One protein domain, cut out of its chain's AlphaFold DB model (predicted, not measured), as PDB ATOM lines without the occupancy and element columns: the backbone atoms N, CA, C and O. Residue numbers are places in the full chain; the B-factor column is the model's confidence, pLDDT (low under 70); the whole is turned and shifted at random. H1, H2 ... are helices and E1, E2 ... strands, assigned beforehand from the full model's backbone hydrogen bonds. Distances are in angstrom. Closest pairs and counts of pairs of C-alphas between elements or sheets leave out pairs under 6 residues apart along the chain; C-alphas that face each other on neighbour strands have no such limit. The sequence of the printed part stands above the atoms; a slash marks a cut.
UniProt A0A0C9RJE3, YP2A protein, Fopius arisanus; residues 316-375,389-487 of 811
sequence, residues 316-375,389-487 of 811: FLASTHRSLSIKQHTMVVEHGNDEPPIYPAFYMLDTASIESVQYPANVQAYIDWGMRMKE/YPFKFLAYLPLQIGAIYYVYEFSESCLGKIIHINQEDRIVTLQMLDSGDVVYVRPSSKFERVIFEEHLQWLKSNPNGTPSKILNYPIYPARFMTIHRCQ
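What this domain is: This is residues 316 to 375 and 389 to 487 of the 811 residues of the protein "YP2A protein" of Fopius arisanus (UniProt A0A0C9RJE3). A curled, antiparallel sheet of five strands, like part of a barrel, makes one end of the domain, and H2 and H3 lie toward the other end, separate from each other. The last three strands join three sheets one after another: E7 pairs with E2, E8 is an edge of the large sheet, and E9 pairs with E1, beside which H1 packs. The printed part has 159 residues, with 71 in named elements, under half, ordered E1 H1 E2 H2 E3 E4 E5 E6 H3 E7 E8 E9; the class is mixed, helices and strands. The large sheet has the order E6 E5 E4 E3 E8. The whole is compact, with a radius of gyration of the C-alphas of 15.5 A and spans of 44 by 37 by 34 A.

How they stand to each other: The large sheet holds E3, residues 404 to 407, E4, 415 to 422, E5, 427 to 432, E6, 438 to 441, and E8, 475 to 477. E3 to E6 form a meander, each strand the antiparallel neighbour of the one before, in three hairpins. The sheet is strongly twisted, and E4 bends by 64 degrees at residue 419. Within hydrogen-bond range are N 405 and O 416 of E3 and E4, 2.9 A, N 431 and O 417 of E5 and E4, 2.8 A, N 439 and O 430 of E6 and E5, 2.8 A, and N 406 and O 476 of E3 and E8, 2.8 A. E8 runs on into E9, residues 480 to 482, at 65 degrees. E9 is parallel to E1, residues 316 to 318, with N 481 and O 316 3.0 A apart. H1, residues 321 to 334, has 6 pairs of C-alphas within 8 A of E9, the closest Leu 324 and Phe 480, 6.2 A. E7, residues 470 to 472, is antiparallel to E2, residues 347 to 349, with N 471 and O 348 2.8 A apart. H3, residues 453 to 460, comes closest to E7 at the C-alphas of Lys 460 and Ile 470, 7.7 A. H2, residues 361 to 372, touches no helix. In H1, H2 and H3 every O i to N i+4 pair is within hydrogen-bond range.

Where its parts are: E1 begins at C-alpha 316, (-31.693, 25.494, -110.779). E4 spans 19.8 A, H1 19.6 A, H2 15.9 A and E5 15.5 A. E9 ends at C-alpha 482, (-36.315, 29.688, -105.668).

The domain as a whole: The C-alphas farthest apart are those of Ser 356 and Ser 435, 44.7 A. Residues 376 to 388 are not printed, and C-alphas 375 and 389 are 22.9 A apart. The links H1 to E2, E2 to H2 and E6 to H3 are long. The mean pLDDT of the printed part is 74.1; residues 334 to 375, 389 to 391, 395 and 461 to 469 are under 70.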
ATOM      1  N   PHE A 316     -30.391  25.156-110.218       94.56
ATOM      2  CA  PHE A 316     -31.693  25.494-110.779       94.56
ATOM      3  C   PHE A 316     -32.346  26.615-109.985       94.56
ATOM      4  O   PHE A 316     -32.573  26.493-108.777       94.56
ATOM      5  N   LEU A 317     -32.671  27.691-110.693       95.12
ATOM      6  CA  LEU A 317     -33.437  28.822-110.195       95.12
ATOM      7  C   LEU A 317     -34.825  28.796-110.820       95.12
ATOM      8  O   LEU A 317     -34.927  28.758-112.038       95.12
ATOM      9  N   ALA A 318     -35.883  28.868-110.018       93.38
ATOM     10  CA  ALA A 318     -37.239  29.079-110.533       93.38
ATOM     11  C   ALA A 318     -38.044  30.014-109.626       93.38
ATOM     12  O   ALA A 318     -37.680  30.251-108.470       93.38
ATOM     13  N   SER A 319     -39.153  30.562-110.119       87.38
ATOM     14  CA  SER A 319     -40.017  31.419-109.297       87.38
ATOM     15  C   SER A 319     -40.754  30.645-108.203       87.38
ATOM     16  O   SER A 319     -40.932  31.179-107.105       87.38
ATOM     17  N   THR A 320     -41.145  29.394-108.469       87.75
ATOM     18  CA  THR A 320     -41.962  28.582-107.559       87.75
ATOM     19  C   THR A 320     -41.282  27.269-107.172       87.75
ATOM     20  O   THR A 320     -40.509  26.677-107.927       87.75
ATOM     21  N   HIS A 321     -41.599  26.778-105.969       87.00
ATOM     22  CA  HIS A 321     -41.180  25.440-105.534       87.00
ATOM     23  C   HIS A 321     -41.788  24.335-106.403       87.00
ATOM     24  O   HIS A 321     -41.161  23.295-106.583       87.00
ATOM     25  N   ARG A 322     -42.969  24.578-106.986       86.38
ATOM     26  CA  ARG A 322     -43.610  23.644-107.910       86.38
ATOM     27  C   ARG A 322     -42.748  23.434-109.152       86.38
ATOM     28  O   ARG A 322     -42.429  22.292-109.452       86.38
ATOM     29  N   SER A 323     -42.307  24.507-109.815       87.62
ATOM     30  CA  SER A 323     -41.427  24.407-110.990       87.62
ATOM     31  C   SER A 323     -40.122  23.680-110.672       87.62
ATOM     32  O   SER A 323     -39.717  22.795-111.419       87.62
ATOM     33  N   LEU A 324     -39.504  23.976-109.522       89.88
ATOM     34  CA  LEU A 324     -38.313  23.249-109.066       89.88
ATOM     35  C   LEU A 324     -38.597  21.763-108.842       89.88
ATOM     36  O   LEU A 324     -37.796  20.938-109.261       89.88
ATOM     37  N   SER A 325     -39.726  21.426-108.215       86.00
ATOM     38  CA  SER A 325     -40.124  20.037-107.945       86.00
ATOM     39  C   SER A 325     -40.379  19.269-109.243       86.00
ATOM     40  O   SER A 325     -39.884  18.156-109.394       86.00
ATOM     41  N   ILE A 326     -41.095  19.878-110.200       83.00
ATOM     42  CA  ILE A 326     -41.309  19.325-111.546       83.00
ATOM     43  C   ILE A 326     -39.957  19.092-112.213       83.00
ATOM     44  O   ILE A 326     -39.668  17.974-112.621       83.00
ATOM     45  N   LYS A 327     -39.098  20.117-112.267       85.81
ATOM     46  CA  LYS A 327     -37.799  20.018-112.935       85.81
ATOM     47  C   LYS A 327     -36.923  18.946-112.302       85.81
ATOM     48  O   LYS A 327     -36.337  18.141-113.013       85.81
ATOM     49  N   GLN A 328     -36.858  18.916-110.977       83.81
ATOM     50  CA  GLN A 328     -36.102  17.921-110.237       83.81
ATOM     51  C   GLN A 328     -36.610  16.505-110.527       83.81
ATOM     52  O   GLN A 328     -35.800  15.624-110.792       83.81
ATOM     53  N   HIS A 329     -37.929  16.292-110.530       78.38
ATOM     54  CA  HIS A 329     -38.531  15.009-110.891       78.38
ATOM     55  C   HIS A 329     -38.184  14.608-112.329       78.38
ATOM     56  O   HIS A 329     -37.628  13.534-112.546       78.38
ATOM     57  N   THR A 330     -38.434  15.501-113.290       78.62
ATOM     58  CA  THR A 330     -38.147  15.293-114.712       78.62
ATOM     59  C   THR A 330     -36.688  14.919-114.944       78.62
ATOM     60  O   THR A 330     -36.422  13.952-115.640       78.62
ATOM     61  N   MET A 331     -35.733  15.608-114.316       78.75
ATOM     62  CA  MET A 331     -34.312  15.308-114.516       78.75
ATOM     63  C   MET A 331     -33.893  13.954-113.945       78.75
ATOM     64  O   MET A 331     -33.080  13.269-114.549       78.75
ATOM     65  N   VAL A 332     -34.447  13.532-112.807       72.56
ATOM     66  CA  VAL A 332     -34.147  12.194-112.262       72.56
ATOM     67  C   VAL A 332     -34.723  11.105-113.168       72.56
ATOM     68  O   VAL A 332     -34.127  10.045-113.330       72.56
ATOM     69  N   VAL A 333     -35.888  11.371-113.757       70.81
ATOM     70  CA  VAL A 333     -36.573  10.466-114.679       70.81
ATOM     71  C   VAL A 333     -35.862  10.374-116.037       70.81
ATOM     72  O   VAL A 333     -35.667   9.276-116.548       70.81
ATOM     73  N   GLU A 334     -35.475  11.509-116.623       68.56
ATOM     74  CA  GLU A 334     -34.898  11.600-117.972       68.56
ATOM     75  C   GLU A 334     -33.403  11.250-118.012       68.56
ATOM     76  O   GLU A 334     -32.952  10.579-118.942       68.56
ATOM     77  N   HIS A 335     -32.623  11.670-117.007       62.12
ATOM     78  CA  HIS A 335     -31.171  11.438-116.951       62.12
ATOM     79  C   HIS A 335     -30.796  10.086-116.334       62.12
ATOM     80  O   HIS A 335     -29.614   9.767-116.243       62.12
ATOM     81  N   GLY A 336     -31.779   9.261-115.969       53.41
ATOM     82  CA  GLY A 336     -31.576   7.914-115.428       53.41
ATOM     83  C   GLY A 336     -30.997   6.878-116.405       53.41
ATOM     84  O   GLY A 336     -31.032   5.684-116.115       53.41
ATOM     85  N   ASN A 337     -30.515   7.314-117.574       46.66
ATOM     86  CA  ASN A 337     -29.985   6.449-118.626       46.66
ATOM     87  C   ASN A 337     -28.479   6.158-118.489       46.66
ATOM     88  O   ASN A 337     -28.050   5.123-118.994       46.66
ATOM     89  N   ASP A 338     -27.704   7.008-117.802       49.53
ATOM     90  CA  ASP A 338     -26.251   6.805-117.633       49.53
ATOM     91  C   ASP A 338     -25.909   6.034-116.341       49.53
ATOM     92  O   ASP A 338     -24.978   5.233-116.322       49.53
ATOM     93  N   GLU A 339     -26.711   6.200-115.287       49.94
ATOM     94  CA  GLU A 339     -26.735   5.353-114.088       49.94
ATOM     95  C   GLU A 339     -28.202   5.245-113.633       49.94
ATOM     96  O   GLU A 339     -28.879   6.277-113.544       49.94
ATOM     97  N   PRO A 340     -28.741   4.037-113.370       49.53
ATOM     98  CA  PRO A 340     -30.133   3.890-112.973       49.53
ATOM     99  C   PRO A 340     -30.365   4.671-111.674       49.53
ATOM    100  O   PRO A 340     -29.615   4.487-110.709       49.53
ATOM    101  N   PRO A 341     -31.382   5.547-111.612       50.03
ATOM    102  CA  PRO A 341     -31.669   6.299-110.409       50.03
ATOM    103  C   PRO A 341     -31.932   5.307-109.279       50.03
ATOM    104  O   PRO A 341     -32.802   4.438-109.366       50.03
ATOM    105  N   ILE A 342     -31.136   5.429-108.220       52.81
ATOM    106  CA  ILE A 342     -31.228   4.600-107.026       52.81
ATOM    107  C   ILE A 342     -32.490   5.027-106.262       52.81
ATOM    108  O   ILE A 342     -32.454   5.866-105.363       52.81
ATOM    109  N   TYR A 343     -33.640   4.484-106.662       55.34
ATOM    110  CA  TYR A 343     -34.904   4.594-105.937       55.34
ATOM    111  C   TYR A 343     -34.971   3.476-104.891       55.34
ATOM    112  O   TYR A 343     -34.843   2.301-105.237       55.34
ATOM    113  N   PRO A 344     -35.211   3.808-103.609       48.78
ATOM    114  CA  PRO A 344     -36.614   3.902-103.193       48.78
ATOM    115  C   PRO A 344     -36.911   4.951-102.096       48.78
ATOM    116  O   PRO A 344     -36.115   5.159-101.195       48.78
ATOM    117  N   ALA A 345     -38.104   5.560-102.142       53.59
ATOM    118  CA  ALA A 345     -38.820   6.246-101.044       53.59
ATOM    119  C   ALA A 345     -37.991   6.672 -99.801       53.59
ATOM    120  O   ALA A 345     -37.912   5.950 -98.809       53.59
ATOM    121  N   PHE A 346     -37.392   7.868 -99.835       57.84
ATOM    122  CA  PHE A 346     -36.426   8.299 -98.809       57.84
ATOM    123  C   PHE A 346     -36.958   9.274 -97.746       57.84
ATOM    124  O   PHE A 346     -36.263   9.542 -96.764       57.84
ATOM    125  N   TYR A 347     -38.189   9.767 -97.897       56.75
ATOM    126  CA  TYR A 347     -38.989  10.164 -96.742       56.75
ATOM    127  C   TYR A 347     -39.876   8.971 -96.413       56.75
ATOM    128  O   TYR A 347     -40.828   8.686 -97.133       56.75
ATOM    129  N   MET A 348     -39.540   8.235 -95.357       55.03
ATOM    130  CA  MET A 348     -40.473   7.262 -94.808       55.03
ATOM    131  C   MET A 348     -41.273   7.990 -93.739       55.03
ATOM    132  O   MET A 348     -40.736   8.374 -92.704       55.03
ATOM    133  N   LEU A 349     -42.559   8.213 -93.979       52.94
ATOM    134  CA  LEU A 349     -43.451   8.474 -92.859       52.94
ATOM    135  C   LEU A 349     -43.489   7.186 -92.037       52.94
ATOM    136  O   LEU A 349     -43.667   6.106 -92.596       52.94
ATOM    137  N   ASP A 350     -43.239   7.286 -90.736       52.47
ATOM    138  CA  ASP A 350     -43.328   6.155 -89.820       52.47
ATOM    139  C   ASP A 350     -44.796   5.704 -89.725       52.47
ATOM    140  O   ASP A 350     -45.570   6.180 -88.892       52.47
ATOM    141  N   THR A 351     -45.202   4.826 -90.646       47.53
ATOM    142  CA  THR A 351     -46.557   4.270 -90.735       47.53
ATOM    143  C   THR A 351     -46.818   3.208 -89.672       47.53
ATOM    144  O   THR A 351     -47.964   2.803 -89.509       47.53
ATOM    145  N   ALA A 352     -45.806   2.782 -88.903       47.81
ATOM    146  CA  ALA A 352     -45.965   1.764 -87.862       47.81
ATOM    147  C   ALA A 352     -46.892   2.210 -86.715       47.81
ATOM    148  O   ALA A 352     -47.316   1.387 -85.910       47.81
ATOM    149  N   SER A 353     -47.211   3.506 -86.640       44.97
ATOM    150  CA  SER A 353     -48.122   4.084 -85.645       44.97
ATOM    151  C   SER A 353     -49.514   4.434 -86.181       44.97
ATOM    152  O   SER A 353     -50.339   4.917 -85.410       44.97
ATOM    153  N   ILE A 354     -49.789   4.215 -87.473       47.00
ATOM    154  CA  ILE A 354     -51.056   4.617 -88.089       47.00
ATOM    155  C   ILE A 354     -51.643   3.441 -88.869       47.00
ATOM    156  O   ILE A 354     -51.300   3.196 -90.025       47.00
ATOM    157  N   GLU A 355     -52.554   2.717 -88.221       40.81
ATOM    158  CA  GLU A 355     -53.451   1.788 -88.903       40.81
ATOM    159  C   GLU A 355     -54.263   2.584 -89.941       40.81
ATOM    160  O   GLU A 355     -55.023   3.487 -89.602       40.81
ATOM    161  N   SER A 356     -54.067   2.276 -91.227       46.97
ATOM    162  CA  SER A 356     -54.774   2.865 -92.380       46.97
ATOM    163  C   SER A 356     -54.611   4.386 -92.585       46.97
ATOM    164  O   SER A 356     -55.554   5.165 -92.466       46.97
ATOM    165  N   VAL A 357     -53.416   4.834 -92.992       47.03
ATOM    166  CA  VAL A 357     -53.265   6.180 -93.576       47.03
ATOM    167  C   VAL A 357     -53.885   6.194 -94.974       47.03
ATOM    168  O   VAL A 357     -53.327   5.610 -95.900       47.03
ATOM    169  N   GLN A 358     -55.003   6.895 -95.154       51.16
ATOM    170  CA  GLN A 358     -55.422   7.336 -96.485       51.16
ATOM    171  C   GLN A 358     -54.633   8.593 -96.849       51.16
ATOM    172  O   GLN A 358     -54.903   9.679 -96.333       51.16
ATOM    173  N   TYR A 359     -53.635   8.444 -97.720       50.53
ATOM    174  CA  TYR A 359     -52.983   9.589 -98.343       50.53
ATOM    175  C   TYR A 359     -53.953  10.279 -99.313       50.53
ATOM    176  O   TYR A 359     -54.833   9.616 -99.870       50.53
ATOM    177  N   PRO A 360     -53.789  11.589 -99.580       51.78
ATOM    178  CA  PRO A 360     -54.415  12.215-100.739       51.78
ATOM    179  C   PRO A 360     -54.200  11.340-101.986       51.78
ATOM    180  O   PRO A 360     -53.092  10.845-102.195       51.78
ATOM    181  N   ALA A 361     -55.244  11.115-102.793       55.09
ATOM    182  CA  ALA A 361     -55.248  10.102-103.860       55.09
ATOM    183  C   ALA A 361     -54.062  10.215-104.838       55.09
ATOM    184  O   ALA A 361     -53.567   9.220-105.351       55.09
ATOM    185  N   ASN A 362     -53.560  11.428-105.055       49.31
ATOM    186  CA  ASN A 362     -52.382  11.723-105.864       49.31
ATOM    187  C   ASN A 362     -51.052  11.325-105.195       49.31
ATOM    188  O   ASN A 362     -50.147  10.847-105.873       49.31
ATOM    189  N   VAL A 363     -50.927  11.503-103.877       53.03
ATOM    190  CA  VAL A 363     -49.774  11.028-103.098       53.03
ATOM    191  C   VAL A 363     -49.798   9.504-103.033       53.03
ATOM    192  O   VAL A 363     -48.762   8.881-103.249       53.03
ATOM    193  N   GLN A 364     -50.979   8.904-102.834       58.50
ATOM    194  CA  GLN A 364     -51.154   7.452-102.905       58.50
ATOM    195  C   GLN A 364     -50.770   6.919-104.290       58.50
ATOM    196  O   GLN A 364     -49.948   6.017-104.381       58.50
ATOM    197  N   ALA A 365     -51.258   7.538-105.371       58.38
ATOM    198  CA  ALA A 365     -50.901   7.160-106.738       58.38
ATOM    199  C   ALA A 365     -49.387   7.241-106.994       58.38
ATOM    200  O   ALA A 365     -48.839   6.399-107.704       58.38
ATOM    201  N   TYR A 366     -48.702   8.219-106.394       54.62
ATOM    202  CA  TYR A 366     -47.250   8.358-106.484       54.62
ATOM    203  C   TYR A 366     -46.502   7.266-105.701       54.62
ATOM    204  O   TYR A 366     -45.526   6.700-106.197       54.62
ATOM    205  N   ILE A 367     -46.969   6.942-104.492       54.91
ATOM    206  CA  ILE A 367     -46.444   5.834-103.681       54.91
ATOM    207  C   ILE A 367     -46.638   4.507-104.426       54.91
ATOM    208  O   ILE A 367     -45.681   3.749-104.587       54.91
ATOM    209  N   ASP A 368     -47.835   4.264-104.956       57.81
ATOM    210  CA  ASP A 368     -48.180   3.059-105.712       57.81
ATOM    211  C   ASP A 368     -47.392   2.958-107.023       57.81
ATOM    212  O   ASP A 368     -47.075   1.862-107.479       57.81
ATOM    213  N   TRP A 369     -47.077   4.089-107.659       55.91
ATOM    214  CA  TRP A 369     -46.194   4.142-108.824       55.91
ATOM    215  C   TRP A 369     -44.759   3.752-108.454       55.91
ATOM    216  O   TRP A 369     -44.175   2.882-109.100       55.91
ATOM    217  N   GLY A 370     -44.215   4.323-107.375       52.69
ATOM    218  CA  GLY A 370     -42.881   3.978-106.879       52.69
ATOM    219  C   GLY A 370     -42.759   2.513-106.440       52.69
ATOM    220  O   GLY A 370     -41.702   1.910-106.605       52.69
ATOM    221  N   MET A 371     -43.842   1.925-105.922       51.75
ATOM    222  CA  MET A 371     -43.919   0.502-105.568       51.75
ATOM    223  C   MET A 371     -43.971  -0.385-106.821       51.75
ATOM    224  O   MET A 371     -43.189  -1.324-106.923       51.75
ATOM    225  N   ARG A 372     -44.792  -0.034-107.823       53.78
ATOM    226  CA  ARG A 372     -44.873  -0.753-109.111       53.78
ATOM    227  C   ARG A 372     -43.561  -0.734-109.903       53.78
ATOM    228  O   ARG A 372     -43.243  -1.699-110.589       53.78
ATOM    229  N   MET A 373     -42.765   0.326-109.766       47.94
ATOM    230  CA  MET A 373     -41.427   0.429-110.367       47.94
ATOM    231  C   MET A 373     -40.417  -0.589-109.816       47.94
ATOM    232  O   MET A 373     -39.473  -0.929-110.519       47.94
ATOM    233  N   LYS A 374     -40.597  -1.101-108.587       44.97
ATOM    234  CA  LYS A 374     -39.732  -2.165-108.040       44.97
ATOM    235  C   LYS A 374     -39.994  -3.535-108.662       44.97
ATOM    236  O   LYS A 374     -39.132  -4.402-108.578       44.97
ATOM    237  N   GLU A 375     -41.178  -3.737-109.228       45.78
ATOM    238  CA  GLU A 375     -41.650  -5.050-109.676       45.78
ATOM    239  C   GLU A 375     -41.469  -5.262-111.190       45.78
ATOM    240  O   GLU A 375     -41.505  -6.396-111.657       45.78
ATOM    241  N   TYR A 389     -48.834  15.847-112.048       52.97
ATOM    242  CA  TYR A 389     -47.846  16.881-111.755       52.97
ATOM    243  C   TYR A 389     -47.543  16.875-110.250       52.97
ATOM    244  O   TYR A 389     -48.486  16.879-109.450       52.97
ATOM    245  N   PRO A 390     -46.262  16.911-109.830       55.88
ATOM    246  CA  PRO A 390     -45.949  17.115-108.427       55.88
ATOM    247  C   PRO A 390     -46.589  18.421-107.932       55.88
ATOM    248  O   PRO A 390     -46.768  19.387-108.685       55.88
ATOM    249  N   PHE A 391     -46.977  18.417-106.654       64.00
ATOM    250  CA  PHE A 391     -47.562  19.568-105.965       64.00
ATOM    251  C   PHE A 391     -46.512  20.688-105.816       64.00
ATOM    252  O   PHE A 391     -45.530  20.779-106.552       64.00
ATOM    253  N   LYS A 392     -46.672  21.561-104.820       77.31
ATOM    254  CA  LYS A 392     -45.631  22.524-104.443       77.31
ATOM    255  C   LYS A 392     -44.298  21.850-104.056       77.31
ATOM    256  O   LYS A 392     -43.258  22.462-104.278       77.31
ATOM    257  N   PHE A 393     -44.328  20.630-103.508       79.31
ATOM    258  CA  PHE A 393     -43.152  19.885-103.042       79.31
ATOM    259  C   PHE A 393     -43.205  18.393-103.430       79.31
ATOM    260  O   PHE A 393     -44.283  17.855-103.689       79.31
ATOM    261  N   LEU A 394     -42.041  17.729-103.458       75.06
ATOM    262  CA  LEU A 394     -41.911  16.287-103.709       75.06
ATOM    263  C   LEU A 394     -42.085  15.471-102.424       75.06
ATOM    264  O   LEU A 394     -41.388  15.707-101.445       75.06
ATOM    265  N   ALA A 395     -42.901  14.416-102.464       68.44
ATOM    266  CA  ALA A 395     -43.059  13.470-101.349       68.44
ATOM    267  C   ALA A 395     -41.814  12.598-101.071       68.44
ATOM    268  O   ALA A 395     -41.817  11.779-100.158       68.44
ATOM    269  N   TYR A 396     -40.750  12.740-101.861       72.06
ATOM    270  CA  TYR A 396     -39.522  11.958-101.763       72.06
ATOM    271  C   TYR A 396     -38.302  12.861-101.965       72.06
ATOM    272  O   TYR A 396     -38.389  13.930-102.570       72.06
ATOM    273  N   LEU A 397     -37.152  12.415-101.460       75.88
ATOM    274  CA  LEU A 397     -35.868  13.069-101.672       75.88
ATOM    275  C   LEU A 397     -35.124  12.373-102.823       75.88
ATOM    276  O   LEU A 397     -34.716  11.228-102.643       75.88
ATOM    277  N   PRO A 398     -34.919  13.009-103.986       75.06
ATOM    278  CA  PRO A 398     -34.111  12.417-105.045       75.06
ATOM    279  C   PRO A 398     -32.628  12.498-104.680       75.06
ATOM    280  O   PRO A 398     -32.113  13.584-104.396       75.06
ATOM    281  N   LEU A 399     -31.954  11.348-104.681       79.56
ATOM    282  CA  LEU A 399     -30.524  11.208-104.410       79.56
ATOM    283  C   LEU A 399     -29.777  10.930-105.710       79.56
ATOM    284  O   LEU A 399     -30.157  10.032-106.454       79.56
ATOM    285  N   GLN A 400     -28.707  11.680-105.963       81.88
ATOM    286  CA  GLN A 400     -27.847  11.477-107.126       81.88
ATOM    287  C   GLN A 400     -26.378  11.561-106.721       81.88
ATOM    288  O   GLN A 400     -25.969  12.487-106.014       81.88
ATOM    289  N   ILE A 401     -25.577  10.597-107.179       85.25
ATOM    290  CA  ILE A 401     -24.128  10.615-106.976       85.25
ATOM    291  C   ILE A 401     -23.553  11.858-107.663       85.25
ATOM    292  O   ILE A 401     -23.905  12.216-108.786       85.25
ATOM    293  N   GLY A 402     -22.690  12.568-106.946       86.44
ATOM    294  CA  GLY A 402     -22.090  13.817-107.389       86.44
ATOM    295  C   GLY A 402     -22.932  15.070-107.142       86.44
ATOM    296  O   GLY A 402     -22.381  16.167-107.264       86.44
ATOM    297  N   ALA A 403     -24.203  14.938-106.749       87.75
ATOM    298  CA  ALA A 403     -25.055  16.077-106.418       87.75
ATOM    299  C   ALA A 403     -24.791  16.608-104.999       87.75
ATOM    300  O   ALA A 403     -24.276  15.904-104.126       87.75
ATOM    301  N   ILE A 404     -25.136  17.882-104.783       91.69
ATOM    302  CA  ILE A 404     -24.844  18.625-103.550       91.69
ATOM    303  C   ILE A 404     -26.118  18.820-102.725       91.69
ATOM    304  O   ILE A 404     -27.156  19.257-103.237       91.69
ATOM    305  N   TYR A 405     -26.007  18.546-101.427       92.44
ATOM    306  CA  TYR A 405     -27.083  18.611-100.447       92.44
ATOM    307  C   TYR A 405     -26.650  19.425 -99.228       92.44
ATOM    308  O   TYR A 405     -25.479  19.435 -98.861       92.44
ATOM    309  N   TYR A 406     -27.611  20.073 -98.580       91.88
ATOM    310  CA  TYR A 406     -27.484  20.485 -97.186       91.88
ATOM    311  C   TYR A 406     -27.408  19.244 -96.305       91.88
ATOM    312  O   TYR A 406     -28.120  18.286 -96.592       91.88
ATOM    313  N   VAL A 407     -26.592  19.257 -95.253       92.88
ATOM    314  CA  VAL A 407     -26.344  18.126 -94.350       92.88
ATOM    315  C   VAL A 407     -26.569  18.567 -92.905       92.88
ATOM    316  O   VAL A 407     -25.986  19.543 -92.456       92.88
ATOM    317  N   TYR A 408     -27.413  17.847 -92.166       89.56
ATOM    318  CA  TYR A 408     -27.884  18.109 -90.795       89.56
ATOM    319  C   TYR A 408     -28.684  19.404 -90.593       89.56
ATOM    320  O   TYR A 408     -29.675  19.394 -89.859       89.56
ATOM    321  N   GLU A 409     -28.305  20.490 -91.259       85.62
ATOM    322  CA  GLU A 409     -28.921  21.808 -91.164       85.62
ATOM    323  C   GLU A 409     -29.028  22.453 -92.549       85.62
ATOM    324  O   GLU A 409     -28.169  22.276 -93.412       85.62
ATOM    325  N   PHE A 410     -30.099  23.213 -92.771       82.56
ATOM    326  CA  PHE A 410     -30.350  23.932 -94.019       82.56
ATOM    327  C   PHE A 410     -29.486  25.205 -94.113       82.56
ATOM    328  O   PHE A 410     -29.997  26.324 -94.074       82.56
ATOM    329  N   SER A 411     -28.165  25.028 -94.198       81.56
ATOM    330  CA  SER A 411     -27.157  26.098 -94.178       81.56
ATOM    331  C   SER A 411     -26.086  25.905 -95.255       81.56
ATOM    332  O   SER A 411     -25.620  24.790 -95.478       81.56
ATOM    333  N   GLU A 412     -25.632  26.992 -95.886       79.25
ATOM    334  CA  GLU A 412     -24.515  26.966 -96.851       79.25
ATOM    335  C   GLU A 412     -23.193  26.486 -96.222       79.25
ATOM    336  O   GLU A 412     -22.343  25.946 -96.925       79.25
ATOM    337  N   SER A 413     -23.044  26.596 -94.897       79.06
ATOM    338  CA  SER A 413     -21.904  26.044 -94.151       79.06
ATOM    339  C   SER A 413     -21.946  24.523 -93.989       79.06
ATOM    340  O   SER A 413     -21.036  23.944 -93.413       79.06
ATOM    341  N   CYS A 414     -23.031  23.873 -94.404       87.69
ATOM    342  CA  CYS A 414     -23.249  22.447 -94.206       87.69
ATOM    343  C   CYS A 414     -23.557  21.765 -95.538       87.69
ATOM    344  O   CYS A 414     -24.503  20.991 -95.645       87.69
ATOM    345  N   LEU A 415     -22.793  22.089 -96.578       91.94
ATOM    346  CA  LEU A 415     -22.950  21.483 -97.894       91.94
ATOM    347  C   LEU A 415     -22.087  20.227 -98.015       91.94
ATOM    348  O   LEU A 415     -20.895  20.255 -97.722       91.94
ATOM    349  N   GLY A 416     -22.680  19.142 -98.502       95.25
ATOM    350  CA  GLY A 416     -21.999  17.886 -98.786       95.25
ATOM    351  C   GLY A 416     -22.331  17.377-100.182       95.25
ATOM    352  O   GLY A 416     -23.466  17.492-100.650       95.25
ATOM    353  N   LYS A 417     -21.337  16.806-100.858       95.06
ATOM    354  CA  LYS A 417     -21.482  16.133-102.149       95.06
ATOM    355  C   LYS A 417     -21.638  14.637-101.924       95.06
ATOM    356  O   LYS A 417     -20.795  14.035-101.264       95.06
ATOM    357  N   ILE A 418     -22.678  14.021-102.481       91.94
ATOM    358  CA  ILE A 418     -22.834  12.563-102.405       91.94
ATOM    359  C   ILE A 418     -21.721  11.902-103.220       91.94
ATOM    360  O   ILE A 418     -21.563  12.199-104.404       91.94
ATOM    361  N   ILE A 419     -20.976  10.995-102.592       94.56
ATOM    362  CA  ILE A 419     -19.929  10.203-103.256       94.56
ATOM    363  C   ILE A 419     -20.321   8.734-103.409       94.56
ATOM    364  O   ILE A 419     -19.867   8.081-104.341       94.56
ATOM    365  N   HIS A 420     -21.181   8.216-102.528       91.12
ATOM    366  CA  HIS A 420     -21.638   6.831-102.583       91.12
ATOM    367  C   HIS A 420     -23.000   6.663-101.898       91.12
ATOM    368  O   HIS A 420     -23.295   7.339-100.908       91.12
ATOM    369  N   ILE A 421     -23.819   5.742-102.409       86.44
ATOM    370  CA  ILE A 421     -25.126   5.381-101.854       86.44
ATOM    371  C   ILE A 421     -25.157   3.860-101.682       86.44
ATOM    372  O   ILE A 421     -25.155   3.129-102.668       86.44
ATOM    373  N   ASN A 422     -25.228   3.396-100.436       86.25
ATOM    374  CA  ASN A 422     -25.444   1.992-100.104       86.25
ATOM    375  C   ASN A 422     -26.929   1.792 -99.770       86.25
ATOM    376  O   ASN A 422     -27.424   2.259 -98.737       86.25
ATOM    377  N   GLN A 423     -27.647   1.134-100.682       77.56
ATOM    378  CA  GLN A 423     -29.087   0.907-100.563       77.56
ATOM    379  C   GLN A 423     -29.443  -0.114 -99.481       77.56
ATOM    380  O   GLN A 423     -30.436   0.078 -98.777       77.56
ATOM    381  N   GLU A 424     -28.645  -1.175 -99.356       79.06
ATOM    382  CA  GLU A 424     -28.896  -2.289 -98.440       79.06
ATOM    383  C   GLU A 424     -28.849  -1.801 -96.990       79.06
ATOM    384  O   GLU A 424     -29.805  -1.977 -96.233       79.06
ATOM    385  N   ASP A 425     -27.799  -1.053 -96.651       81.00
ATOM    386  CA  ASP A 425     -27.601  -0.503 -95.309       81.00
ATOM    387  C   ASP A 425     -28.320   0.833 -95.080       81.00
ATOM    388  O   ASP A 425     -28.313   1.371 -93.966       81.00
ATOM    389  N   ARG A 426     -28.927   1.399 -96.134       81.38
ATOM    390  CA  ARG A 426     -29.538   2.740 -96.142       81.38
ATOM    391  C   ARG A 426     -28.559   3.815 -95.658       81.38
ATOM    392  O   ARG A 426     -28.885   4.645 -94.802       81.38
ATOM    393  N   ILE A 427     -27.337   3.773 -96.183       87.19
ATOM    394  CA  ILE A 427     -26.266   4.717 -95.856       87.19
ATOM    395  C   ILE A 427     -25.975   5.574 -97.080       87.19
ATOM    396  O   ILE A 427     -25.674   5.065 -98.157       87.19
ATOM    397  N   VAL A 428     -25.990   6.891 -96.890       90.19
ATOM    398  CA  VAL A 428     -25.463   7.837 -97.876       90.19
ATOM    399  C   VAL A 428     -24.126   8.351 -97.363       90.19
ATOM    400  O   VAL A 428     -24.019   8.797 -96.219       90.19
ATOM    401  N   THR A 429     -23.106   8.277 -98.211       94.75
ATOM    402  CA  THR A 429     -21.768   8.792 -97.920       94.75
ATOM    403  C   THR A 429     -21.594  10.120 -98.643       94.75
ATOM    404  O   THR A 429     -21.750  10.186 -99.869       94.75
ATOM    405  N   LEU A 430     -21.284  11.178 -97.895       96.12
ATOM    406  CA  LEU A 430     -21.064  12.517 -98.432       96.12
ATOM    407  C   LEU A 430     -19.662  13.014 -98.101       96.12
ATOM    408  O   LEU A 430     -19.147  12.743 -97.022       96.12
ATOM    409  N   GLN A 431     -19.083  13.786 -99.011       97.50
ATOM    410  CA  GLN A 431     -17.902  14.600 -98.755       97.50
ATOM    411  C   GLN A 431     -18.342  16.042 -98.485       97.50
ATOM    412  O   GLN A 431     -18.967  16.665 -99.347       97.50
ATOM    413  N   MET A 432     -18.044  16.565 -97.299       95.44
ATOM    414  CA  MET A 432     -18.325  17.952 -96.920       95.44
ATOM    415  C   MET A 432     -17.509  18.905 -97.800       95.44
ATOM    416  O   MET A 432     -16.321  18.685 -98.020       95.44
ATOM    417  N   LEU A 433     -18.143  19.946 -98.343       90.88
ATOM    418  CA  LEU A 433     -17.493  20.867 -99.284       90.88
ATOM    419  C   LEU A 433     -16.523  21.837 -98.604       90.88
ATOM    420  O   LEU A 433     -15.583  22.297 -99.244       90.88
ATOM    421  N   ASP A 434     -16.775  22.179 -97.345       84.88
ATOM    422  CA  ASP A 434     -15.996  23.144 -96.573       84.88
ATOM    423  C   ASP A 434     -14.760  22.509 -95.924       84.88
ATOM    424  O   ASP A 434     -13.670  23.073 -96.013       84.88
ATOM    425  N   SER A 435     -14.914  21.340 -95.296       89.69
ATOM    426  CA  SER A 435     -13.818  20.648 -94.608       89.69
ATOM    427  C   SER A 435     -13.149  19.554 -95.438       89.69
ATOM    428  O   SER A 435     -12.013  19.181 -95.153       89.69
ATOM    429  N   GLY A 436     -13.828  19.027 -96.461       93.31
ATOM    430  CA  GLY A 436     -13.391  17.837 -97.193       93.31
ATOM    431  C   GLY A 436     -13.655  16.518 -96.458       93.31
ATOM    432  O   GLY A 436     -13.371  15.458 -97.023       93.31
ATOM    433  N   ASP A 437     -14.210  16.563 -95.241       95.31
ATOM    434  CA  ASP A 437     -14.469  15.381 -94.416       95.31
ATOM    435  C   ASP A 437     -15.518  14.463 -95.046       95.31
ATOM    436  O   ASP A 437     -16.489  14.912 -95.658       95.31
ATOM    437  N   VAL A 438     -15.361  13.157 -94.834       97.06
ATOM    438  CA  VAL A 438     -16.351  12.160 -95.250       97.06
ATOM    439  C   VAL A 438     -17.308  11.872 -94.098       97.06
ATOM    440  O   VAL A 438     -16.893  11.474 -93.010       97.06
ATOM    441  N   VAL A 439     -18.606  12.038 -94.350       96.19
ATOM    442  CA  VAL A 439     -19.683  11.786 -93.390       96.19
ATOM    443  C   VAL A 439     -20.629  10.703 -93.895       96.19
ATOM    444  O   VAL A 439     -20.939  10.610 -95.084       96.19
ATOM    445  N   TYR A 440     -21.127   9.897 -92.960       94.12
ATOM    446  CA  TYR A 440     -22.078   8.821 -93.224       94.12
ATOM    447  C   TYR A 440     -23.414   9.177 -92.587       94.12
ATOM    448  O   TYR A 440     -23.506   9.352 -91.367       94.12
ATOM    449  N   VAL A 441     -24.462   9.266 -93.399       91.31
ATOM    450  CA  VAL A 441     -25.799   9.619 -92.926       91.31
ATOM    451  C   VAL A 441     -26.770   8.463 -93.116       91.31
ATOM    452  O   VAL A 441     -26.745   7.758 -94.124       91.31
ATOM    453  N   ARG A 442     -27.640   8.279 -92.120       87.81
ATOM    454  CA  ARG A 442     -28.722   7.289 -92.103       87.81
ATOM    455  C   ARG A 442     -30.060   7.991 -91.852       87.81
ATOM    456  O   ARG A 442     -30.052   9.060 -91.230       87.81
ATOM    457  N   PRO A 443     -31.197   7.409 -92.270       82.81
ATOM    458  CA  PRO A 443     -32.512   7.946 -91.948       82.81
ATOM    459  C   PRO A 443     -32.716   8.054 -90.434       82.81
ATOM    460  O   PRO A 443     -32.395   7.135 -89.680       82.81
ATOM    461  N   SER A 444     -33.258   9.174 -89.971       81.94
ATOM    462  CA  SER A 444     -33.563   9.399 -88.563       81.94
ATOM    463  C   SER A 444     -34.632  10.473 -88.408       81.94
ATOM    464  O   SER A 444     -34.613  11.479 -89.099       81.94
ATOM    465  N   SER A 445     -35.520  10.304 -87.431       77.25
ATOM    466  CA  SER A 445     -36.570  11.278 -87.101       77.25
ATOM    467  C   SER A 445     -36.091  12.484 -86.290       77.25
ATOM    468  O   SER A 445     -36.891  13.310 -85.864       77.25
ATOM    469  N   LYS A 446     -34.782  12.592 -86.034       79.00
ATOM    470  CA  LYS A 446     -34.204  13.666 -85.212       79.00
ATOM    471  C   LYS A 446     -33.838  14.920 -86.010       79.00
ATOM    472  O   LYS A 446     -33.555  15.948 -85.400       79.00
ATOM    473  N   PHE A 447     -33.813  14.851 -87.340       72.69
ATOM    474  CA  PHE A 447     -33.182  15.873 -88.179       72.69
ATOM    475  C   PHE A 447     -34.192  16.654 -89.016       72.69
ATOM    476  O   PHE A 447     -34.133  16.677 -90.241       72.69
ATOM    477  N   GLU A 448     -35.107  17.337 -88.336       75.44
ATOM    478  CA  GLU A 448     -36.115  18.182 -88.987       75.44
ATOM    479  C   GLU A 448     -35.516  19.476 -89.569       75.44
ATOM    480  O   GLU A 448     -36.001  19.991 -90.570       75.44
ATOM    481  N   ARG A 449     -34.409  19.965 -88.990       78.00
ATOM    482  CA  ARG A 449     -33.782  21.258 -89.330       78.00
ATOM    483  C   ARG A 449     -33.123  21.325 -90.708       78.00
ATOM    484  O   ARG A 449     -32.781  22.415 -91.159       78.00
ATOM    485  N   VAL A 450     -32.895  20.184 -91.354       82.25
ATOM    486  CA  VAL A 450     -32.326  20.148 -92.708       82.25
ATOM    487  C   VAL A 450     -33.391  20.367 -93.781       82.25
ATOM    488  O   VAL A 450     -33.062  20.754 -94.897       82.25
ATOM    489  N   ILE A 451     -34.665  20.109 -93.467       81.62
ATOM    490  CA  ILE A 451     -35.768  20.234 -94.417       81.62
ATOM    491  C   ILE A 451     -36.266  21.677 -94.393       81.62
ATOM    492  O   ILE A 451     -36.385  22.296 -93.338       81.62
ATOM    493  N   PHE A 452     -36.592  22.209 -95.568       80.62
ATOM    494  CA  PHE A 452     -37.288  23.486 -95.664       80.62
ATOM    495  C   PHE A 452     -38.610  23.446 -94.876       80.62
ATOM    496  O   PHE A 452     -39.443  22.579 -95.127       80.62
ATOM    497  N   GLU A 453     -38.813  24.387 -93.952       79.62
ATOM    498  CA  GLU A 453     -39.907  24.359 -92.966       79.62
ATOM    499  C   GLU A 453     -41.298  24.161 -93.593       79.62
ATOM    500  O   GLU A 453     -42.063  23.321 -93.132       79.62
ATOM    501  N   GLU A 454     -41.627  24.854 -94.691       79.62
ATOM    502  CA  GLU A 454     -42.926  24.664 -95.359       79.62
ATOM    503  C   GLU A 454     -43.080  23.261 -95.958       79.62
ATOM    504  O   GLU A 454     -44.179  22.710 -95.982       79.62
ATOM    505  N   HIS A 455     -41.982  22.674 -96.443       81.06
ATOM    506  CA  HIS A 455     -41.998  21.309 -96.950       81.06
ATOM    507  C   HIS A 455     -42.176  20.315 -95.794       81.06
ATOM    508  O   HIS A 455     -42.988  19.399 -95.891       81.06
ATOM    509  N   LEU A 456     -41.491  20.530 -94.667       79.94
ATOM    510  CA  LEU A 456     -41.680  19.735 -93.454       79.94
ATOM    511  C   LEU A 456     -43.133  19.802 -92.964       79.94
ATOM    512  O   LEU A 456     -43.724  18.773 -92.647       79.94
ATOM    513  N   GLN A 457     -43.719  20.999 -92.926       78.62
ATOM    514  CA  GLN A 457     -45.117  21.196 -92.550       78.62
ATOM    515  C   GLN A 457     -46.064  20.500 -93.522       78.62
ATOM    516  O   GLN A 457     -46.988  19.843 -93.061       78.62
ATOM    517  N   TRP A 458     -45.804  20.571 -94.831       79.75
ATOM    518  CA  TRP A 458     -46.580  19.852 -95.844       79.75
ATOM    519  C   TRP A 458     -46.508  18.327 -95.670       79.75
ATOM    520  O   TRP A 458     -47.529  17.649 -95.761       79.75
ATOM    521  N   LEU A 459     -45.328  17.781 -95.346       75.06
ATOM    522  CA  LEU A 459     -45.161  16.356 -95.038       75.06
ATOM    523  C   LEU A 459     -45.893  15.951 -93.744       75.06
ATOM    524  O   LEU A 459     -46.399  14.837 -93.649       75.06
ATOM    525  N   LYS A 460     -45.950  16.846 -92.747       74.19
ATOM    526  CA  LYS A 460     -46.636  16.623 -91.459       74.19
ATOM    527  C   LYS A 460     -48.143  16.878 -91.516       74.19
ATOM    528  O   LYS A 460     -48.869  16.351 -90.673       74.19
ATOM    529  N   SER A 461     -48.620  17.700 -92.454       69.00
ATOM    530  CA  SER A 461     -50.026  18.078 -92.602       69.00
ATOM    531  C   SER A 461     -50.810  16.942 -93.252       69.00
ATOM    532  O   SER A 461     -51.249  17.034 -94.396       69.00
ATOM    533  N   ASN A 462     -50.957  15.842 -92.523       57.62
ATOM    534  CA  ASN A 462     -51.865  14.774 -92.888       57.62
ATOM    535  C   ASN A 462     -53.286  15.193 -92.458       57.62
ATOM    536  O   ASN A 462     -53.483  15.467 -91.270       57.62
ATOM    537  N   PRO A 463     -54.278  15.269 -93.366       49.78
ATOM    538  CA  PRO A 463     -55.631  15.711 -93.016       49.78
ATOM    539  C   PRO A 463     -56.334  14.827 -91.965       49.78
ATOM    540  O   PRO A 463     -57.273  15.298 -91.329       49.78
ATOM    541  N   ASN A 464     -55.856  13.597 -91.724       43.94
ATOM    542  CA  ASN A 464     -56.564  12.585 -90.926       43.94
ATOM    543  C   ASN A 464     -55.909  12.179 -89.584       43.94
ATOM    544  O   ASN A 464     -56.324  11.190 -88.989       43.94
ATOM    545  N   GLY A 465     -54.955  12.947 -89.042       47.25
ATOM    546  CA  GLY A 465     -54.566  12.825 -87.625       47.25
ATOM    547  C   GLY A 465     -53.121  12.405 -87.335       47.25
ATOM    548  O   GLY A 465     -52.451  11.809 -88.168       47.25
ATOM    549  N   THR A 466     -52.695  12.796 -86.120       45.81
ATOM    550  CA  THR A 466     -51.381  12.695 -85.441       45.81
ATOM    551  C   THR A 466     -50.130  12.887 -86.309       45.81
ATOM    552  O   THR A 466     -49.917  12.114 -87.233       45.81
ATOM    553  N   PRO A 467     -49.238  13.851 -85.988       53.28
ATOM    554  CA  PRO A 467     -48.008  14.053 -86.749       53.28
ATOM    555  C   PRO A 467     -47.166  12.773 -86.706       53.28
ATOM    556  O   PRO A 467     -46.535  12.464 -85.693       53.28
ATOM    557  N   SER A 468     -47.188  12.015 -87.801       57.94
ATOM    558  CA  SER A 468     -46.331  10.856 -88.001       57.94
ATOM    559  C   SER A 468     -44.882  11.313 -87.898       57.94
ATOM    560  O   SER A 468     -44.504  12.385 -88.385       57.94
ATOM    561  N   LYS A 469     -44.043  10.512 -87.236       68.12
ATOM    562  CA  LYS A 469     -42.602  10.766 -87.246       68.12
ATOM    563  C   LYS A 469     -42.124  10.633 -88.688       68.12
ATOM    564  O   LYS A 469     -42.289   9.586 -89.303       68.12
ATOM    565  N   ILE A 470     -41.535  11.692 -89.227       71.88
ATOM    566  CA  ILE A 470     -40.870  11.629 -90.526       71.88
ATOM    567  C   ILE A 470     -39.505  10.990 -90.279       71.88
ATOM    568  O   ILE A 470     -38.702  11.528 -89.524       71.88
ATOM    569  N   LEU A 471     -39.241   9.835 -90.879       73.94
ATOM    570  CA  LEU A 471     -37.899   9.278 -90.991       73.94
ATOM    571  C   LEU A 471     -37.282   9.843 -92.270       73.94
ATOM    572  O   LEU A 471     -37.622   9.429 -93.379       73.94
ATOM    573  N   ASN A 472     -36.383  10.808 -92.106       78.19
ATOM    574  CA  ASN A 472     -35.661  11.430 -93.205       78.19
ATOM    575  C   ASN A 472     -34.160  11.216 -93.063       78.19
ATOM    576  O   ASN A 472     -33.629  11.134 -91.955       78.19
ATOM    577  N   TYR A 473     -33.445  11.196 -94.185       84.69
ATOM    578  CA  TYR A 473     -32.024  11.488 -94.099       84.69
ATOM    579  C   TYR A 473     -31.831  12.922 -93.600       84.69
ATOM    580  O   TYR A 473     -32.622  13.806 -93.954       84.69
ATOM    581  N   PRO A 474     -30.756  13.189 -92.843       88.75
ATOM    582  CA  PRO A 474     -30.358  14.538 -92.488       88.75
ATOM    583  C   PRO A 474     -29.764  15.269 -93.703       88.75
ATOM    584  O   PRO A 474     -28.712  15.879 -93.577       88.75
ATOM    585  N   ILE A 475     -30.385  15.183 -94.884       90.50
ATOM    586  CA  ILE A 475     -29.961  15.899 -96.087       90.50
ATOM    587  C   ILE A 475     -31.138  16.508 -96.858       90.50
ATOM    588  O   ILE A 475     -32.263  16.011 -96.787       90.50
ATOM    589  N   TYR A 476     -30.883  17.589 -97.603       89.25
ATOM    590  CA  TYR A 476     -31.877  18.266 -98.449       89.25
ATOM    591  C   TYR A 476     -31.227  18.869 -99.706       89.25
ATOM    592  O   TYR A 476     -30.099  19.349 -99.603       89.25
ATOM    593  N   PRO A 477     -31.873  18.881-100.889       88.94
ATOM    594  CA  PRO A 477     -31.225  19.315-102.128       88.94
ATOM    595  C   PRO A 477     -30.769  20.777-102.044       88.94
ATOM    596  O   PRO A 477     -31.559  21.657-101.694       88.94
ATOM    597  N   ALA A 478     -29.502  21.048-102.373       89.94
ATOM    598  CA  ALA A 478     -28.942  22.399-102.272       89.94
ATOM    599  C   ALA A 478     -29.028  23.205-103.570       89.94
ATOM    600  O   ALA A 478     -29.074  24.434-103.551       89.94
ATOM    601  N   ARG A 479     -29.070  22.508-104.709       91.00
ATOM    602  CA  ARG A 479     -28.996  23.113-106.043       91.00
ATOM    603  C   ARG A 479     -30.340  23.514-106.637       91.00
ATOM    604  O   ARG A 479     -30.357  24.134-107.686       91.00
ATOM    605  N   PHE A 480     -31.447  23.233-105.959       90.94
ATOM    606  CA  PHE A 480     -32.786  23.641-106.378       90.94
ATOM    607  C   PHE A 480     -33.267  24.751-105.450       90.94
ATOM    608  O   PHE A 480     -33.633  24.507-104.298       90.94
ATOM    609  N   MET A 481     -33.227  25.992-105.928       90.75
ATOM    610  CA  MET A 481     -33.549  27.157-105.111       90.75
ATOM    611  C   MET A 481     -34.507  28.090-105.836       90.75
ATOM    612  O   MET A 481     -34.426  28.299-107.042       90.75
ATOM    613  N   THR A 482     -35.450  28.661-105.093       91.12
ATOM    614  CA  THR A 482     -36.315  29.688-105.668       91.12
ATOM    615  C   THR A 482     -35.510  30.966-105.889       91.12
ATOM    616  O   THR A 482     -34.534  31.227-105.180       91.12
ATOM    617  N   ILE A 483     -35.925  31.807-106.835       90.69
ATOM    618  CA  ILE A 483     -35.255  33.094-107.090       90.69
ATOM    619  C   ILE A 483     -35.303  33.996-105.841       90.69
ATOM    620  O   ILE A 483     -34.355  34.719-105.554       90.69
ATOM    621  N   HIS A 484     -36.366  33.906-105.035       85.81
ATOM    622  CA  HIS A 484     -36.424  34.575-103.730       85.81
ATOM    623  C   HIS A 484     -35.329  34.072-102.781       85.81
ATOM    624  O   HIS A 484     -34.651  34.863-102.134       85.81
ATOM    625  N   ARG A 485     -35.102  32.753-102.728       84.44
ATOM    626  CA  ARG A 485     -34.074  32.160-101.866       84.44
ATOM    627  C   ARG A 485     -32.658  32.569-102.268       84.44
ATOM    628  O   ARG A 485     -31.809  32.698-101.386       84.44
ATOM    629  N   CYS A 486     -32.391  32.744-103.563       86.06
ATOM    630  CA  CYS A 486     -31.063  33.134-104.034       86.06
ATOM    631  C   CYS A 486     -30.761  34.631-103.834       86.06
ATOM    632  O   CYS A 486     -29.655  35.082-104.137       86.06
ATOM    633  N   GLN A 487     -31.701  35.430-103.308       83.50
ATOM    634  CA  GLN A 487     -31.419  36.808-102.903       83.50
ATOM    635  C   GLN A 487     -30.326  36.851-101.822       83.50
ATOM    636  O   GLN A 487     -30.212  35.947-101.001       83.50
TER     637      GLN A 487